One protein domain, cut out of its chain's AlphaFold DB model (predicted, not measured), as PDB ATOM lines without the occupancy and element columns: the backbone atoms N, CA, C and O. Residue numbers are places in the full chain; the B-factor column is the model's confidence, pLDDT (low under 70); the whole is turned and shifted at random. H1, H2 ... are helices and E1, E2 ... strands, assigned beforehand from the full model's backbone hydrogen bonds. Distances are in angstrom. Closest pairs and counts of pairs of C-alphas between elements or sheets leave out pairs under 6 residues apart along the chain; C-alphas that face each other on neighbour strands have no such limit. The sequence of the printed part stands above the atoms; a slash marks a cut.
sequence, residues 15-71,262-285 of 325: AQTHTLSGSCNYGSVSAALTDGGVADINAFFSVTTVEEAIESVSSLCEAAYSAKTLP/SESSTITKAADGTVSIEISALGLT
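What this domain is: This is residues 15 to 71 and 262 to 285 of the 325 residues of the protein "Hypothetical protein" of Ditylum brightwellii (UniProt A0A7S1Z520). A three-stranded sheet has the long helix H3 and shorter H1 over one face, two layers, its other face bare, with little H2 near one end. The 81 printed residues include, in order, E1, H1, H2, H3, E2 and E3; the sheet, E1 - E2 - E3, is antiparallel, the class mixed. It is compact, radius of gyration 12.3 A, spanning 37 by 24 by 23 A.

Where its parts are: E1, residues 16 to 21, begins at C-alpha 16 (19.165, -20.966, 7.397). H1 is residues 26 to 35, H2 41 to 45, H3 50 to 68, 27.3 A long. E2 is 262 to 269; E3, 275 to 285, 29.9 A long, ends at C-alpha 285 (1.646, -29.654, -17.554).

How they stand to each other: N 18 and O 267 (E1, E2), 2.9 A, and N 266 and O 278 (hairpin E2 and E3), 2.8 A, are within hydrogen-bond range. H1 is over E1, H3 over E3. H3 touches H1 with residues 53 to 58 alone, about perpendicular at 80 degrees; closest C-alphas, Tyr 26 and Ile 54, 5.7 A. H3 touches H2 with residues 50 to 56 alone; closest C-alphas, Asn 42 and Ala 53, 6.0 A. O i to N i+4 pairs are within range throughout H1 and H2, 14 of 15 in H3.

The domain as a whole: Residues 72 to 261 are cut out, C-alphas 71 and 262 being 20.7 A apart. No printed residue is under 70.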
ATOM      1  N   ALA A  15      21.130 -16.832   8.965       84.12
ATOM      2  CA  ALA A  15      19.970 -17.300   8.220       84.12
ATOM      3  C   ALA A  15      20.200 -18.743   7.730       84.12
ATOM      4  O   ALA A  15      21.302 -19.077   7.279       84.12
ATOM      5  N   GLN A  16      19.178 -19.581   7.866       88.94
ATOM      6  CA  GLN A  16      19.165 -20.966   7.397       88.94
ATOM      7  C   GLN A  16      18.239 -21.053   6.191       88.94
ATOM      8  O   GLN A  16      17.136 -20.516   6.242       88.94
ATOM      9  N   THR A  17      18.676 -21.717   5.127       91.12
ATOM     10  CA  THR A  17      17.916 -21.827   3.880       91.12
ATOM     11  C   THR A  17      17.957 -23.265   3.387       91.12
ATOM     12  O   THR A  17      19.031 -23.863   3.339       91.12
ATOM     13  N   HIS A  18      16.795 -23.800   3.017       92.19
ATOM     14  CA  HIS A  18      16.626 -25.166   2.526       92.19
ATOM     15  C   HIS A  18      15.741 -25.174   1.278       92.19
ATOM     16  O   HIS A  18      14.833 -24.351   1.148       92.19
ATOM     17  N   THR A  19      15.998 -26.111   0.369       92.31
ATOM     18  CA  THR A  19      15.234 -26.262  -0.873       92.31
ATOM     19  C   THR A  19      14.236 -27.402  -0.734       92.31
ATOM     20  O   THR A  19      14.587 -28.509  -0.337       92.31
ATOM     21  N   LEU A  20      12.995 -27.110  -1.090       90.06
ATOM     22  CA  LEU A  20      11.851 -28.001  -1.137       90.06
ATOM     23  C   LEU A  20      11.699 -28.512  -2.572       90.06
ATOM     24  O   LEU A  20      11.784 -27.739  -3.531       90.06
ATOM     25  N   SER A  21      11.474 -29.816  -2.709       85.50
ATOM     26  CA  SER A  21      11.108 -30.439  -3.983       85.50
ATOM     27  C   SER A  21       9.666 -30.931  -3.909       85.50
ATOM     28  O   SER A  21       9.312 -31.630  -2.958       85.50
ATOM     29  N   GLY A  22       8.860 -30.597  -4.917       85.00
ATOM     30  CA  GLY A  22       7.433 -30.919  -4.953       85.00
ATOM     31  C   GLY A  22       6.569 -29.894  -4.216       85.00
ATOM     32  O   GLY A  22       7.048 -28.825  -3.843       85.00
ATOM     33  N   SER A  23       5.289 -30.227  -4.032       86.12
ATOM     34  CA  SER A  23       4.292 -29.317  -3.459       86.12
ATOM     35  C   SER A  23       4.668 -28.850  -2.053       86.12
ATOM     36  O   SER A  23       5.174 -29.631  -1.236       86.12
ATOM     37  N   CYS A  24       4.366 -27.592  -1.739       90.25
ATOM     38  CA  CYS A  24       4.554 -27.033  -0.409       90.25
ATOM     39  C   CYS A  24       3.556 -27.650   0.580       90.25
ATOM     40  O   CYS A  24       2.355 -27.399   0.523       90.25
ATOM     41  N   ASN A  25       4.054 -28.483   1.493       91.19
ATOM     42  CA  ASN A  25       3.285 -29.051   2.595       91.19
ATOM     43  C   ASN A  25       4.221 -29.444   3.746       91.19
ATOM     44  O   ASN A  25       5.447 -29.426   3.619       91.19
ATOM     45  N   TYR A  26       3.646 -29.833   4.884       92.31
ATOM     46  CA  TYR A  26       4.428 -30.247   6.051       92.31
ATOM     47  C   TYR A  26       5.409 -31.392   5.745       92.31
ATOM     48  O   TYR A  26       6.537 -31.377   6.229       92.31
ATOM     49  N   GLY A  27       5.013 -32.361   4.915       91.75
ATOM     50  CA  GLY A  27       5.858 -33.497   4.547       91.75
ATOM     51  C   GLY A  27       7.103 -33.084   3.761       91.75
ATOM     52  O   GLY A  27       8.212 -33.480   4.126       91.75
ATOM     53  N   SER A  28       6.944 -32.251   2.727       90.94
ATOM     54  CA  SER A  28       8.066 -31.755   1.919       90.94
ATOM     55  C   SER A  28       8.991 -30.837   2.723       90.94
ATOM     56  O   SER A  28      10.214 -30.953   2.617       90.94
ATOM     57  N   VAL A  29       8.431 -29.999   3.602       93.06
ATOM     58  CA  VAL A  29       9.207 -29.160   4.529       93.06
ATOM     59  C   VAL A  29       9.981 -29.999   5.536       93.06
ATOM     60  O   VAL A  29      11.187 -29.810   5.694       93.06
ATOM     61  N   SER A  30       9.328 -30.962   6.184       92.44
ATOM     62  CA  SER A  30       9.979 -31.851   7.145       92.44
ATOM     63  C   SER A  30      11.123 -32.636   6.506       92.44
ATOM     64  O   SER A  30      12.179 -32.776   7.126       92.44
ATOM     65  N   ALA A  31      10.943 -33.120   5.274       92.12
ATOM     66  CA  ALA A  31      11.987 -33.825   4.537       92.12
ATOM     67  C   ALA A  31      13.194 -32.914   4.256       92.12
ATOM     68  O   ALA A  31      14.313 -33.244   4.644       92.12
ATOM     69  N   ALA A  32      12.970 -31.727   3.684       92.19
ATOM     70  CA  ALA A  32      14.047 -30.796   3.339       92.19
ATOM     71  C   ALA A  32      14.828 -30.279   4.558       92.19
ATOM     72  O   ALA A  32      16.048 -30.096   4.494       92.19
ATOM     73  N   LEU A  33      14.141 -30.042   5.679       92.69
ATOM     74  CA  LEU A  33      14.782 -29.651   6.933       92.69
ATOM     75  C   LEU A  33      15.647 -30.792   7.486       92.69
ATOM     76  O   LEU A  33      16.802 -30.558   7.849       92.69
ATOM     77  N   THR A  34      15.130 -32.024   7.482       91.56
ATOM     78  CA  THR A  34      15.871 -33.214   7.937       91.56
ATOM     79  C   THR A  34      17.122 -33.446   7.087       91.56
ATOM     80  O   THR A  34      18.215 -33.603   7.635       91.56
ATOM     81  N   ASP A  35      16.994 -33.382   5.759       88.62
ATOM     82  CA  ASP A  35      18.116 -33.512   4.818       88.62
ATOM     83  C   ASP A  35      19.151 -32.389   4.996       88.62
ATOM     84  O   ASP A  35      20.355 -32.591   4.828       88.62
ATOM     85  N   GLY A  36      18.692 -31.204   5.405       84.75
ATOM     86  CA  GLY A  36      19.525 -30.062   5.773       84.75
ATOM     87  C   GLY A  36      20.145 -30.124   7.173       84.75
ATOM     88  O   GLY A  36      20.790 -29.157   7.585       84.75
ATOM     89  N   GLY A  37      19.959 -31.221   7.913       87.44
ATOM     90  CA  GLY A  37      20.531 -31.433   9.244       87.44
ATOM     91  C   GLY A  37      19.755 -30.788  10.396       87.44
ATOM     92  O   GLY A  37      20.284 -30.689  11.506       87.44
ATOM     93  N   VAL A  38      18.516 -30.347  10.169       87.44
ATOM     94  CA  VAL A  38      17.624 -29.854  11.225       87.44
ATOM     95  C   VAL A  38      16.947 -31.051  11.890       87.44
ATOM     96  O   VAL A  38      16.094 -31.706  11.304       87.44
ATOM     97  N   ALA A  39      17.344 -31.344  13.130       83.00
ATOM     98  CA  ALA A  39      16.849 -32.506  13.873       83.00
ATOM     99  C   ALA A  39      15.454 -32.307  14.498       83.00
ATOM    100  O   ALA A  39      14.801 -33.288  14.842       83.00
ATOM    101  N   ASP A  40      15.021 -31.056  14.679       87.94
ATOM    102  CA  ASP A  40      13.756 -30.714  15.330       87.94
ATOM    103  C   ASP A  40      13.058 -29.570  14.580       87.94
ATOM    104  O   ASP A  40      13.479 -28.409  14.627       87.94
ATOM    105  N   ILE A  41      11.981 -29.919  13.877       90.56
ATOM    106  CA  ILE A  41      11.139 -28.979  13.137       90.56
ATOM    107  C   ILE A  41      10.402 -28.011  14.069       90.56
ATOM    108  O   ILE A  41      10.267 -26.833  13.738       90.56
ATOM    109  N   ASN A  42      10.007 -28.446  15.267       91.56
ATOM    110  CA  ASN A  42       9.305 -27.587  16.217       91.56
ATOM    111  C   ASN A  42      10.244 -26.468  16.687       91.56
ATOM    112  O   ASN A  42       9.872 -25.295  16.685       91.56
ATOM    113  N   ALA A  43      11.510 -26.798  16.959       89.25
ATOM    114  CA  ALA A  43      12.545 -25.804  17.242       89.25
ATOM    115  C   ALA A  43      12.835 -24.878  16.042       89.25
ATOM    116  O   ALA A  43      13.148 -23.694  16.222       89.25
ATOM    117  N   PHE A  44      12.715 -25.379  14.808       90.94
ATOM    118  CA  PHE A  44      12.844 -24.552  13.606       90.94
ATOM    119  C   PHE A  44      11.727 -23.506  13.516       90.94
ATOM    120  O   PHE A  44      12.024 -22.335  13.289       90.94
ATOM    121  N   PHE A  45      10.477 -23.874  13.789       92.88
ATOM    122  CA  PHE A  45       9.346 -22.937  13.793       92.88
ATOM    123  C   PHE A  45       9.151 -22.191  15.123       92.88
ATOM    124  O   PHE A  45       8.350 -21.269  15.198       92.88
ATOM    125  N   SER A  46       9.940 -22.510  16.153       92.00
ATOM    126  CA  SER A  46       9.789 -21.969  17.516       92.00
ATOM    127  C   SER A  46       8.425 -22.293  18.144       92.00
ATOM    128  O   SER A  46       7.883 -21.502  18.914       92.00
ATOM    129  N   VAL A  47       7.889 -23.468  17.817       93.69
ATOM    130  CA  VAL A  47       6.627 -24.016  18.331       93.69
ATOM    131  C   VAL A  47       6.899 -25.194  19.261       93.69
ATOM    132  O   VAL A  47       8.036 -25.657  19.384       93.69
ATOM    133  N   THR A  48       5.870 -25.675  19.956       92.25
ATOM    134  CA  THR A  48       6.020 -26.734  20.968       92.25
ATOM    135  C   THR A  48       5.393 -28.059  20.561       92.25
ATOM    136  O   THR A  48       5.806 -29.106  21.062       92.25
ATOM    137  N   THR A  49       4.437 -28.026  19.635       93.44
ATOM    138  CA  THR A  49       3.697 -29.203  19.172       93.44
ATOM    139  C   THR A  49       3.831 -29.397  17.666       93.44
ATOM    140  O   THR A  49       4.158 -28.469  16.927       93.44
ATOM    141  N   VAL A  50       3.585 -30.627  17.213       92.00
ATOM    142  CA  VAL A  50       3.596 -30.958  15.781       92.00
ATOM    143  C   VAL A  50       2.413 -30.293  15.080       92.00
ATOM    144  O   VAL A  50       2.549 -29.830  13.954       92.00
ATOM    145  N   GLU A  51       1.270 -30.191  15.753       94.62
ATOM    146  CA  GLU A  51       0.073 -29.528  15.245       94.62
ATOM    147  C   GLU A  51       0.331 -28.042  14.945       94.62
ATOM    148  O   GLU A  51       0.022 -27.581  13.848       94.62
ATOM    149  N   GLU A  52       0.989 -27.314  15.856       94.88
ATOM    150  CA  GLU A  52       1.409 -25.918  15.630       94.88
ATOM    151  C   GLU A  52       2.403 -25.792  14.463       94.88
ATOM    152  O   GLU A  52       2.383 -24.807  13.721       94.88
ATOM    153  N   ALA A  53       3.282 -26.784  14.279       93.44
ATOM    154  CA  ALA A  53       4.219 -26.808  13.157       93.44
ATOM    155  C   ALA A  53       3.492 -27.043  11.821       93.44
ATOM    156  O   ALA A  53       3.809 -26.383  10.833       93.44
ATOM    157  N   ILE A  54       2.500 -27.940  11.790       94.12
ATOM    158  CA  ILE A  54       1.648 -28.181  10.617       94.12
ATOM    159  C   ILE A  54       0.900 -26.903  10.234       94.12
ATOM    160  O   ILE A  54       0.931 -26.516   9.067       94.12
ATOM    161  N   GLU A  55       0.284 -26.220  11.200       94.75
ATOM    162  CA  GLU A  55      -0.431 -24.959  10.965       94.75
ATOM    163  C   GLU A  55       0.514 -23.860  10.455       94.75
ATOM    164  O   GLU A  55       0.212 -23.183   9.471       94.75
ATOM    165  N   SER A  56       1.702 -23.741  11.059       94.62
ATOM    166  CA  SER A  56       2.730 -22.788  10.622       94.62
ATOM    167  C   SER A  56       3.158 -23.043   9.177       94.62
ATOM    168  O   SER A  56       3.243 -22.109   8.382       94.62
ATOM    169  N   VAL A  57       3.407 -24.306   8.811       94.44
ATOM    170  CA  VAL A  57       3.765 -24.667   7.434       94.44
ATOM    171  C   VAL A  57       2.607 -24.391   6.479       94.44
ATOM    172  O   VAL A  57       2.846 -23.798   5.431       94.44
ATOM    173  N   SER A  58       1.374 -24.763   6.836       93.12
ATOM    174  CA  SER A  58       0.189 -24.506   6.004       93.12
ATOM    175  C   SER A  58       0.050 -23.018   5.694       93.12
ATOM    176  O   SER A  58      -0.014 -22.635   4.530       93.12
ATOM    177  N   SER A  59       0.128 -22.169   6.722       94.38
ATOM    178  CA  SER A  59       0.026 -20.716   6.568       94.38
ATOM    179  C   SER A  59       1.141 -20.136   5.686       94.38
ATOM    180  O   SER A  59       0.892 -19.267   4.848       94.38
ATOM    181  N   LEU A  60       2.374 -20.635   5.819       95.19
ATOM    182  CA  LEU A  60       3.498 -20.199   4.985       95.19
ATOM    183  C   LEU A  60       3.369 -20.663   3.531       95.19
ATOM    184  O   LEU A  60       3.701 -19.898   2.625       95.19
ATOM    185  N   CYS A  61       2.883 -21.883   3.300       92.62
ATOM    186  CA  CYS A  61       2.606 -22.390   1.960       92.62
ATOM    187  C   CYS A  61       1.479 -21.598   1.287       92.62
ATOM    188  O   CYS A  61       1.633 -21.182   0.142       92.62
ATOM    189  N   GLU A  62       0.387 -21.310   2.000       91.38
ATOM    190  CA  GLU A  62      -0.704 -20.462   1.506       91.38
ATOM    191  C   GLU A  62      -0.209 -19.065   1.121       91.38
ATOM    192  O   GLU A  62      -0.533 -18.567   0.042       91.38
ATOM    193  N   ALA A  63       0.630 -18.444   1.957       92.62
ATOM    194  CA  ALA A  63       1.231 -17.149   1.649       92.62
ATOM    195  C   ALA A  63       2.139 -17.213   0.406       92.62
ATOM    196  O   ALA A  63       2.093 -16.314  -0.438       92.62
ATOM    197  N   ALA A  64       2.933 -18.280   0.267       92.50
ATOM    198  CA  ALA A  64       3.809 -18.487  -0.884       92.50
ATOM    199  C   ALA A  64       3.009 -18.678  -2.185       92.50
ATOM    200  O   ALA A  64       3.311 -18.033  -3.193       92.50
ATOM    201  N   TYR A  65       1.950 -19.495  -2.157       91.62
ATOM    202  CA  TYR A  65       1.042 -19.676  -3.292       91.62
ATOM    203  C   TYR A  65       0.304 -18.381  -3.633       91.62
ATOM    204  O   TYR A  65       0.267 -17.978  -4.799       91.62
ATOM    205  N   SER A  66      -0.216 -17.672  -2.630       90.38
ATOM    206  CA  SER A  66      -0.913 -16.400  -2.833       90.38
ATOM    207  C   SER A  66      -0.019 -15.341  -3.478       90.38
ATOM    208  O   SER A  66      -0.523 -14.541  -4.262       90.38
ATOM    209  N   ALA A  67       1.287 -15.330  -3.195       89.44
ATOM    210  CA  ALA A  67       2.229 -14.385  -3.799       89.44
ATOM    211  C   ALA A  67       2.452 -14.621  -5.307       89.44
ATOM    212  O   ALA A  67       2.779 -13.678  -6.027       89.44
ATOM    213  N   LYS A  68       2.248 -15.856  -5.786       89.50
ATOM    214  CA  LYS A  68       2.308 -16.243  -7.208       89.50
ATOM    215  C   LYS A  68       0.952 -16.306  -7.906       89.50
ATOM    216  O   LYS A  68       0.876 -16.580  -9.102       89.50
ATOM    217  N   THR A  69      -0.131 -16.082  -7.170       94.62
ATOM    218  CA  THR A  69      -1.478 -16.225  -7.712       94.62
ATOM    219  C   THR A  69      -1.900 -14.960  -8.449       94.62
ATOM    220  O   THR A  69      -1.980 -13.881  -7.864       94.62
ATOM    221  N   LEU A  70      -2.238 -15.103  -9.728       95.56
ATOM    222  CA  LEU A  70      -3.043 -14.151 -10.479       95.56
ATOM    223  C   LEU A  70      -4.523 -14.384 -10.131       95.56
ATOM    224  O   LEU A  70      -5.064 -15.441 -10.462       95.56
ATOM    225  N   PRO A  71      -5.215 -13.420  -9.504       96.12
ATOM    226  CA  PRO A  71      -6.649 -13.534  -9.268       96.12
ATOM    227  C   PRO A  71      -7.427 -13.697 -10.584       96.12
ATOM    228  O   PRO A  71      -7.104 -13.041 -11.578       96.12
ATOM    229  N   SER A 262       5.156 -29.348 -11.380       89.38
ATOM    230  CA  SER A 262       6.533 -29.445 -10.913       89.38
ATOM    231  C   SER A 262       6.859 -28.166 -10.155       89.38
ATOM    232  O   SER A 262       6.799 -27.073 -10.714       89.38
ATOM    233  N   GLU A 263       7.153 -28.299  -8.866       89.44
ATOM    234  CA  GLU A 263       7.400 -27.169  -7.973       89.44
ATOM    235  C   GLU A 263       8.765 -27.319  -7.300       89.44
ATOM    236  O   GLU A 263       9.170 -28.412  -6.884       89.44
ATOM    237  N   SER A 264       9.469 -26.197  -7.191       90.06
ATOM    238  CA  SER A 264      10.625 -26.044  -6.325       90.06
ATOM    239  C   SER A 264      10.467 -24.778  -5.501       90.06
ATOM    240  O   SER A 264      10.261 -23.691  -6.047       90.06
ATOM    241  N   SER A 265      10.596 -24.925  -4.188       92.25
ATOM    242  CA  SER A 265      10.366 -23.851  -3.226       92.25
ATOM    243  C   SER A 265      11.554 -23.724  -2.281       92.25
ATOM    244  O   SER A 265      12.324 -24.661  -2.093       92.25
ATOM    245  N   THR A 266      11.740 -22.554  -1.690       93.88
ATOM    246  CA  THR A 266      12.839 -22.281  -0.765       93.88
ATOM    247  C   THR A 266      12.259 -21.855   0.573       93.88
ATOM    248  O   THR A 266      11.526 -20.872   0.642       93.88
ATOM    249  N   ILE A 267      12.603 -22.575   1.640       95.12
ATOM    250  CA  ILE A 267      12.282 -22.178   3.013       95.12
ATOM    251  C   ILE A 267      13.493 -21.493   3.636       95.12
ATOM    252  O   ILE A 267      14.608 -22.017   3.599       95.12
ATOM    253  N   THR A 268      13.278 -20.315   4.213       94.56
ATOM    254  CA  THR A 268      14.319 -19.534   4.881       94.56
ATOM    255  C   THR A 268      13.888 -19.179   6.293       94.56
ATOM    256  O   THR A 268      12.802 -18.647   6.490       94.56
ATOM    257  N   LYS A 269      14.762 -19.426   7.273       94.31
ATOM    258  CA  LYS A 269      14.673 -18.855   8.618       94.31
ATOM    259  C   LYS A 269      15.683 -17.723   8.737       94.31
ATOM    260  O   LYS A 269      16.891 -17.956   8.687       94.31
ATOM    261  N   ALA A 270      15.189 -16.501   8.861       93.19
ATOM    262  CA  ALA A 270      15.990 -15.303   9.038       93.19
ATOM    263  C   ALA A 270      16.663 -15.262  10.422       93.19
ATOM    264  O   ALA A 270      16.337 -16.020  11.337       93.19
ATOM    265  N   ALA A 271      17.633 -14.358  10.576       89.19
ATOM    266  CA  ALA A 271      18.406 -14.195  11.810       89.19
ATOM    267  C   ALA A 271      17.552 -13.772  13.022       89.19
ATOM    268  O   ALA A 271      17.928 -14.032  14.162       89.19
ATOM    269  N   ASP A 272      16.418 -13.116  12.777       88.56
ATOM    270  CA  ASP A 272      15.446 -12.709  13.795       88.56
ATOM    271  C   ASP A 272      14.469 -13.836  14.184       88.56
ATOM    272  O   ASP A 272      13.655 -13.657  15.085       88.56
ATOM    273  N   GLY A 273      14.574 -15.002  13.537       87.75
ATOM    274  CA  GLY A 273      13.707 -16.155  13.754       87.75
ATOM    275  C   GLY A 273      12.498 -16.225  12.822       87.75
ATOM    276  O   GLY A 273      11.809 -17.242  12.852       87.75
ATOM    277  N   THR A 274      12.264 -15.214  11.979       92.12
ATOM    278  CA  THR A 274      11.165 -15.207  11.005       92.12
ATOM    279  C   THR A 274      11.372 -16.304   9.966       92.12
ATOM    280  O   THR A 274      12.455 -16.411   9.390       92.12
ATOM    281  N   VAL A 275      10.341 -17.107   9.704       94.75
ATOM    282  CA  VAL A 275      10.364 -18.145   8.666       94.75
ATOM    283  C   VAL A 275       9.515 -17.701   7.480       94.75
ATOM    284  O   VAL A 275       8.419 -17.182   7.666       94.75
ATOM    285  N   SER A 276      10.017 -17.904   6.265       94.25
ATOM    286  CA  SER A 276       9.302 -17.629   5.018       94.25
ATOM    287  C   SER A 276       9.510 -18.757   4.015       94.25
ATOM    288  O   SER A 276      10.585 -19.363   3.978       94.25
ATOM    289  N   ILE A 277       8.507 -19.006   3.174       95.00
ATOM    290  CA  ILE A 277       8.603 -19.908   2.024       95.00
ATOM    291  C   ILE A 277       8.385 -19.092   0.750       95.00
ATOM    292  O   ILE A 277       7.497 -18.247   0.697       95.00
ATOM    293  N   GLU A 278       9.202 -19.344  -0.266       93.00
ATOM    294  CA  GLU A 278       9.081 -18.733  -1.589       93.00
ATOM    295  C   GLU A 278       9.101 -19.816  -2.667       93.00
ATOM    296  O   GLU A 278      10.037 -20.617  -2.737       93.00
ATOM    297  N   ILE A 279       8.094 -19.822  -3.539       91.12
ATOM    298  CA  ILE A 279       8.057 -20.719  -4.696       91.12
ATOM    299  C   ILE A 279       9.015 -20.180  -5.750       91.12
ATOM    300  O   ILE A 279       8.773 -19.150  -6.378       91.12
ATOM    301  N   SER A 280      10.122 -20.889  -5.928       88.50
ATOM    302  CA  SER A 280      11.243 -20.466  -6.765       88.50
ATOM    303  C   SER A 280      11.030 -20.839  -8.235       88.50
ATOM    304  O   SER A 280      11.415 -20.088  -9.128       88.50
ATOM    305  N   ALA A 281      10.401 -21.987  -8.496       89.06
ATOM    306  CA  ALA A 281      10.028 -22.426  -9.834       89.06
ATOM    307  C   ALA A 281       8.722 -23.223  -9.796       89.06
ATOM    308  O   ALA A 281       8.541 -24.084  -8.936       89.06
ATOM    309  N   LEU A 282       7.847 -22.950 -10.760       91.50
ATOM    310  CA  LEU A 282       6.609 -23.678 -10.993       91.50
ATOM    311  C   LEU A 282       6.508 -23.981 -12.488       91.50
ATOM    312  O   LEU A 282       6.701 -23.094 -13.317       91.50
ATOM    313  N   GLY A 283       6.228 -25.236 -12.819       92.38
ATOM    314  CA  GLY A 283       5.939 -25.680 -14.176       92.38
ATOM    315  C   GLY A 283       4.688 -26.541 -14.179       92.38
ATOM    316  O   GLY A 283       4.651 -27.565 -13.494       92.38
ATOM    317  N   LEU A 284       3.682 -26.132 -14.947       92.69
ATOM    318  CA  LEU A 284       2.409 -26.832 -15.082       92.69
ATOM    319  C   LEU A 284       2.346 -27.575 -16.414       92.69
ATOM    320  O   LEU A 284       2.690 -27.037 -17.465       92.69
ATOM    321  N   THR A 285       1.907 -28.829 -16.369       91.94
ATOM    322  CA  THR A 285       1.646 -29.654 -17.554       91.94
ATOM    323  C   THR A 285       0.191 -30.093 -17.543       91.94
ATOM    324  O   THR A 285      -0.278 -30.649 -16.550       91.94
TER     325      THR A 285